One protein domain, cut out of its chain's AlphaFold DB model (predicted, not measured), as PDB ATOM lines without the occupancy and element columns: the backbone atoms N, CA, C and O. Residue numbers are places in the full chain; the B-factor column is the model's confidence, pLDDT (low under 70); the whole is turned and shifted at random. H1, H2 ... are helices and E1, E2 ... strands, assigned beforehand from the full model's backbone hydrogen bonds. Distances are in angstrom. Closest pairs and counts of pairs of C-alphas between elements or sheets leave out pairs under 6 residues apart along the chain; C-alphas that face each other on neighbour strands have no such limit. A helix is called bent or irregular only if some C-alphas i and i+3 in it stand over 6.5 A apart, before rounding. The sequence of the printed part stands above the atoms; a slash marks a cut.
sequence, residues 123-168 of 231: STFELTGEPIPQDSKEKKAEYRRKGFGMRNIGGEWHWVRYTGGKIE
ATOM      1  N   SER A 123     137.098 103.835  74.308       78.75
ATOM      2  CA  SER A 123     136.680 103.792  72.906       78.75
ATOM      3  C   SER A 123     135.543 104.771  72.658       78.75
ATOM      4  O   SER A 123     134.727 105.001  73.562       78.75
ATOM      5  N   THR A 124     135.468 105.299  71.437       83.06
ATOM      6  CA  THR A 124     134.320 106.070  70.955       83.06
ATOM      7  C   THR A 124     133.063 105.219  71.014       83.06
ATOM      8  O   THR A 124     133.105 103.984  70.929       83.06
ATOM      9  N   PHE A 125     131.935 105.884  71.204       87.88
ATOM     10  CA  PHE A 125     130.656 105.223  71.359       87.88
ATOM     11  C   PHE A 125     129.528 106.082  70.798       87.88
ATOM     12  O   PHE A 125     129.643 107.303  70.730       87.88
ATOM     13  N   GLU A 126     128.439 105.422  70.429       90.19
ATOM     14  CA  GLU A 126     127.169 106.029  70.050       90.19
ATOM     15  C   GLU A 126     126.092 105.660  71.078       90.19
ATOM     16  O   GLU A 126     126.111 104.572  71.666       90.19
ATOM     17  N   LEU A 127     125.168 106.589  71.328       89.88
ATOM     18  CA  LEU A 127     123.992 106.333  72.154       89.88
ATOM     19  C   LEU A 127     123.030 105.447  71.368       89.88
ATOM     20  O   LEU A 127     122.639 105.789  70.258       89.88
ATOM     21  N   THR A 128     122.630 104.324  71.957       89.12
ATOM     22  CA  THR A 128     121.677 103.407  71.309       89.12
ATOM     23  C   THR A 128     120.239 103.926  71.360       89.12
ATOM     24  O   THR A 128     119.424 103.550  70.529       89.12
ATOM     25  N   GLY A 129     119.918 104.774  72.346       85.50
ATOM     26  CA  GLY A 129     118.542 105.180  72.658       85.50
ATOM     27  C   GLY A 129     117.719 104.097  73.369       85.50
ATOM     28  O   GLY A 129     116.584 104.354  73.760       85.50
ATOM     29  N   GLU A 130     118.283 102.906  73.573       88.44
ATOM     30  CA  GLU A 130     117.627 101.788  74.245       88.44
ATOM     31  C   GLU A 130     117.834 101.854  75.770       88.44
ATOM     32  O   GLU A 130     118.857 102.367  76.245       88.44
ATOM     33  N   PRO A 131     116.887 101.326  76.570       90.06
ATOM     34  CA  PRO A 131     117.094 101.188  78.005       90.06
ATOM     35  C   PRO A 131     118.246 100.219  78.291       90.06
ATOM     36  O   PRO A 131     118.448  99.231  77.585       90.06
ATOM     37  N   ILE A 132     118.987 100.475  79.369       91.56
ATOM     38  CA  ILE A 132     120.058  99.578  79.815       91.56
ATOM     39  C   ILE A 132     119.448  98.215  80.196       91.56
ATOM     40  O   ILE A 132     118.564  98.180  81.058       91.56
ATOM     41  N   PRO A 133     119.928  97.090  79.628       91.06
ATOM     42  CA  PRO A 133     119.477  95.758  80.024       91.06
ATOM     43  C   PRO A 133     119.669  95.513  81.529       91.06
ATOM     44  O   PRO A 133     120.714  95.856  82.090       91.06
ATOM     45  N   GLN A 134     118.687  94.901  82.200       89.50
ATOM     46  CA  GLN A 134     118.753  94.647  83.651       89.50
ATOM     47  C   GLN A 134     119.935  93.742  84.039       89.50
ATOM     48  O   GLN A 134     120.564  93.950  85.074       89.50
ATOM     49  N   ASP A 135     120.294  92.799  83.167       90.94
ATOM     50  CA  ASP A 135     121.413  91.861  83.308       90.94
ATOM     51  C   ASP A 135     122.756  92.428  82.804       90.94
ATOM     52  O   ASP A 135     123.768  91.726  82.782       90.94
ATOM     53  N   SER A 136     122.814  93.711  82.428       83.31
ATOM     54  CA  SER A 136     124.017  94.363  81.879       83.31
ATOM     55  C   SER A 136     125.245  94.292  82.792       83.31
ATOM     56  O   SER A 136     126.375  94.211  82.302       83.31
ATOM     57  N   LYS A 137     125.047  94.302  84.117       85.38
ATOM     58  CA  LYS A 137     126.135  94.166  85.099       85.38
ATOM     59  C   LYS A 137     126.694  92.744  85.136       85.38
ATOM     60  O   LYS A 137     127.911  92.579  85.164       85.38
ATOM     61  N   GLU A 138     125.820  91.744  85.095       88.62
ATOM     62  CA  GLU A 138     126.167  90.319  85.159       88.62
ATOM     63  C   GLU A 138     126.783  89.843  83.838       88.62
ATOM     64  O   GLU A 138     127.837  89.210  83.818       88.62
ATOM     65  N   LYS A 139     126.191  90.243  82.708       89.75
ATOM     66  CA  LYS A 139     126.636  89.885  81.351       89.75
ATOM     67  C   LYS A 139     127.548  90.929  80.713       89.75
ATOM     68  O   LYS A 139     127.687  90.986  79.490       89.75
ATOM     69  N   LYS A 140     128.225  91.745  81.527       85.62
ATOM     70  CA  LYS A 140     129.116  92.824  81.066       85.62
ATOM     71  C   LYS A 140     130.116  92.353  80.006       85.62
ATOM     72  O   LYS A 140     130.326  93.045  79.014       85.62
ATOM     73  N   ALA A 141     130.724  91.181  80.203       84.25
ATOM     74  CA  ALA A 141     131.696  90.615  79.265       84.25
ATOM     75  C   ALA A 141     131.062  90.217  77.919       84.25
ATOM     76  O   ALA A 141     131.660  90.435  76.865       84.25
ATOM     77  N   GLU A 142     129.845  89.671  77.936       88.00
ATOM     78  CA  GLU A 142     129.118  89.286  76.724       88.00
ATOM     79  C   GLU A 142     128.698  90.518  75.918       88.00
ATOM     80  O   GLU A 142     128.936  90.581  74.712       88.00
ATOM     81  N   TYR A 143     128.145  91.532  76.587       89.00
ATOM     82  CA  TYR A 143     127.782  92.787  75.936       89.00
ATOM     83  C   TYR A 143     128.999  93.504  75.367       89.00
ATOM     84  O   TYR A 143     128.954  93.942  74.220       89.00
ATOM     85  N   ARG A 144     130.122  93.524  76.096       85.38
ATOM     86  CA  ARG A 144     131.387  94.059  75.578       85.38
ATOM     87  C   ARG A 144     131.842  93.341  74.313       85.38
ATOM     88  O   ARG A 144     132.242  94.011  73.368       85.38
ATOM     89  N   ARG A 145     131.706  92.011  74.251       85.44
ATOM     90  CA  ARG A 145     132.014  91.219  73.046       85.44
ATOM     91  C   ARG A 145     131.092  91.552  71.870       85.44
ATOM     92  O   ARG A 145     131.527  91.511  70.727       85.44
ATOM     93  N   LYS A 146     129.835  91.903  72.147       87.88
ATOM     94  CA  LYS A 146     128.862  92.382  71.152       87.88
ATOM     95  C   LYS A 146     129.042  93.866  70.792       87.88
ATOM     96  O   LYS A 146     128.293  94.376  69.965       87.88
ATOM     97  N   GLY A 147     130.012  94.556  71.398       87.88
ATOM     98  CA  GLY A 147     130.275  95.974  71.162       87.88
ATOM     99  C   GLY A 147     129.360  96.918  71.941       87.88
ATOM    100  O   GLY A 147     129.231  98.068  71.552       87.88
ATOM    101  N   PHE A 148     128.741  96.479  73.035       89.75
ATOM    102  CA  PHE A 148     127.858  97.300  73.867       89.75
ATOM    103  C   PHE A 148     128.399  97.505  75.284       89.75
ATOM    104  O   PHE A 148     129.239  96.751  75.787       89.75
ATOM    105  N   GLY A 149     127.903  98.540  75.957       90.12
ATOM    106  CA  GLY A 149     128.196  98.792  77.360       90.12
ATOM    107  C   GLY A 149     127.410  99.961  77.932       90.12
ATOM    108  O   GLY A 149     126.518 100.510  77.299       90.12
ATOM    109  N   MET A 150     127.774 100.356  79.149       90.12
ATOM    110  CA  MET A 150     127.154 101.481  79.846       90.12
ATOM    111  C   MET A 150     128.165 102.616  79.995       90.12
ATOM    112  O   MET A 150     129.334 102.370  80.324       90.12
ATOM    113  N   ARG A 151     127.723 103.858  79.797       87.75
ATOM    114  CA  ARG A 151     128.517 105.062  80.072       87.75
ATOM    115  C   ARG A 151     127.707 106.039  80.903       87.75
ATOM    116  O   ARG A 151     126.532 106.238  80.625       87.75
ATOM    117  N   ASN A 152     128.351 106.625  81.906       88.00
ATOM    118  CA  ASN A 152     127.780 107.740  82.638       88.00
ATOM    119  C   ASN A 152     128.099 109.034  81.877       88.00
ATOM    120  O   ASN A 152     129.272 109.302  81.608       88.00
ATOM    121  N   ILE A 153     127.071 109.779  81.488       84.62
ATOM    122  CA  ILE A 153     127.171 111.044  80.760       84.62
ATOM    123  C   ILE A 153     126.327 112.047  81.542       84.62
ATOM    124  O   ILE A 153     125.130 111.852  81.706       84.62
ATOM    125  N   GLY A 154     126.957 113.086  82.092       84.06
ATOM    126  CA  GLY A 154     126.240 114.109  82.862       84.06
ATOM    127  C   GLY A 154     125.557 113.604  84.141       84.06
ATOM    128  O   GLY A 154     124.617 114.236  84.605       84.06
ATOM    129  N   GLY A 155     126.005 112.479  84.714       87.25
ATOM    130  CA  GLY A 155     125.403 111.870  85.905       87.25
ATOM    131  C   GLY A 155     124.435 110.726  85.598       87.25
ATOM    132  O   GLY A 155     124.178 109.908  86.482       87.25
ATOM    133  N   GLU A 156     123.989 110.579  84.350       89.12
ATOM    134  CA  GLU A 156     123.037 109.547  83.936       89.12
ATOM    135  C   GLU A 156     123.722 108.405  83.185       89.12
ATOM    136  O   GLU A 156     124.652 108.600  82.401       89.12
ATOM    137  N   TRP A 157     123.281 107.173  83.441       90.81
ATOM    138  CA  TRP A 157     123.798 106.001  82.745       90.81
ATOM    139  C   TRP A 157     123.022 105.764  81.454       90.81
ATOM    140  O   TRP A 157     121.809 105.578  81.480       90.81
ATOM    141  N   HIS A 158     123.748 105.666  80.344       91.69
ATOM    142  CA  HIS A 158     123.192 105.349  79.033       91.69
ATOM    143  C   HIS A 158     123.725 104.024  78.497       91.69
ATOM    144  O   HIS A 158     124.882 103.656  78.743       91.69
ATOM    145  N   TRP A 159     122.886 103.337  77.718       94.00
ATOM    146  CA  TRP A 159     123.290 102.185  76.922       94.00
ATOM    147  C   TRP A 159     123.963 102.650  75.633       94.00
ATOM    148  O   TRP A 159     123.384 103.393  74.833       94.00
ATOM    149  N   VAL A 160     125.208 102.226  75.439       91.69
ATOM    150  CA  VAL A 160     126.048 102.677  74.333       91.69
ATOM    151  C   VAL A 160     126.532 101.510  73.492       91.69
ATOM    152  O   VAL A 160     126.781 100.416  74.008       91.69
ATOM    153  N   ARG A 161     126.741 101.775  72.205       90.88
ATOM    154  CA  ARG A 161     127.466 100.890  71.300       90.88
ATOM    155  C   ARG A 161     128.846 101.480  71.038       90.88
ATOM    156  O   ARG A 161     128.969 102.644  70.678       90.88
ATOM    157  N   TYR A 162     129.900 100.707  71.256       87.81
ATOM    158  CA  TYR A 162     131.268 101.114  70.964       87.81
ATOM    159  C   TYR A 162     131.511 101.070  69.456       87.81
ATOM    160  O   TYR A 162     131.282 100.048  68.814       87.81
ATOM    161  N   THR A 163     132.004 102.176  68.906       83.44
ATOM    162  CA  THR A 163     132.271 102.335  67.467       83.44
ATOM    163  C   THR A 163     133.737 102.074  67.101       83.44
ATOM    164  O   THR A 163     134.112 102.174  65.941       83.44
ATOM    165  N   GLY A 164     134.572 101.708  68.082       76.69
ATOM    166  CA  GLY A 164     135.951 101.243  67.872       76.69
ATOM    167  C   GLY A 164     137.004 102.340  67.685       76.69
ATOM    168  O   GLY A 164     138.196 102.041  67.692       76.69
ATOM    169  N   GLY A 165     136.612 103.612  67.581       79.31
ATOM    170  CA  GLY A 165     137.556 104.728  67.596       79.31
ATOM    171  C   GLY A 165     138.311 104.781  68.924       79.31
ATOM    172  O   GLY A 165     137.746 104.516  69.987       79.31
ATOM    173  N   LYS A 166     139.601 105.105  68.873       82.50
ATOM    174  CA  LYS A 166     140.435 105.234  70.071       82.50
ATOM    175  C   LYS A 166     140.376 106.674  70.572       82.50
ATOM    176  O   LYS A 166     140.618 107.598  69.802       82.50
ATOM    177  N   ILE A 167     140.038 106.858  71.847       83.00
ATOM    178  CA  ILE A 167     140.014 108.182  72.480       83.00
ATOM    179  C   ILE A 167     141.378 108.415  73.115       83.00
ATOM    180  O   ILE A 167     141.815 107.606  73.935       83.00
ATOM    181  N   GLU A 168     142.055 109.488  72.713       85.81
ATOM    182  CA  GLU A 168     143.338 109.875  73.298       85.81
ATOM    183  C   GLU A 168     143.160 110.221  74.780       85.81
ATOM    184  O   GLU A 168     142.148 110.786  75.199       85.81
TER     185      GLU A 168
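Overview. This is residues 123 to 168 of the 231 residues of an uncharacterized protein of Leptospira idonii (UniProt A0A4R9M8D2). A small, strongly twisted sheet is built on one long, bent strand, E3, with E2 beside its residues 156 to 162 and E1 beside its residues 160 to 166. The short helix H1 only grazes this sheet near the beginning of E2, and a long loop, residues 128 to 139, swings out from the end of E1 to reach it. The printed part has 46 residues, with three named strands and one named helix in the order E1, H1, E2, E3; the sheet's order is E1, E3, E2, all antiparallel, and the class is mostly strand. The whole is compact, with a radius of gyration of the C-alphas of 10.3 A, and spans 30 by 25 by 16 A.

Along the chain. The longest strand, E3, covers residues 156 to 168 and measures 22.9 A from first to last C-alpha; it bends by 106 degrees at residue 164 and ends with C-alpha 168 at (143.338, 109.875, 73.298). E2, residues 148 to 153, is 15.4 A long. E1, residues 123 to 127, is 13.0 A long and begins with C-alpha 123 at (136.680, 103.792, 72.906). H1, residues 140 to 145, is 8.7 A long, with C-alpha 140 at (129.116, 92.824, 81.066).

Arrangement. E3 is the inner strand of the sheet, and E1 and E2 are its edge strands. E2 and E3 form a hairpin of antiparallel neighbours; C-alphas 157 and 152 face each other at 4.3 A, and N 153 and O 156, 2.8 A apart, are within hydrogen-bond range, as are N 160 and O 149 at 2.8 A. E1 and E3 are antiparallel, with 142 degrees between their directions; C-alphas 125 and 162 face each other at 4.2 A, and N 124 and O 165 are within hydrogen-bond range at 2.8 A. E1, H1 and E2 form a split strand-helix-strand unit, two strands of one sheet that follow each other among the strands, with a helix between them along the chain and E3 between them in the sheet; its crossover is right-handed. H1 is on the sheet but only grazes it, with its residues 140 to 144. The closest C-alphas of H1 and E2 are those of Tyr 143 and Gly 149, 6.2 A apart. Every O i to N i+4 pair inside H1 is within hydrogen-bond range.

Size, cuts and confidence. The two C-alphas farthest apart are those of Gln 134 and Glu 168, at 30.7 A. The C-alphas of Ser 123 and Glu 168, the first and last printed residues, are 9.0 A apart. The printed part has no cut. The link from E1 to H1 is long, with 12 residues, while those from H1 to E2 and from E2 to E3 are tight, with 2 residues each. The mean pLDDT of the printed part is 87.3, and no printed residue is under 70.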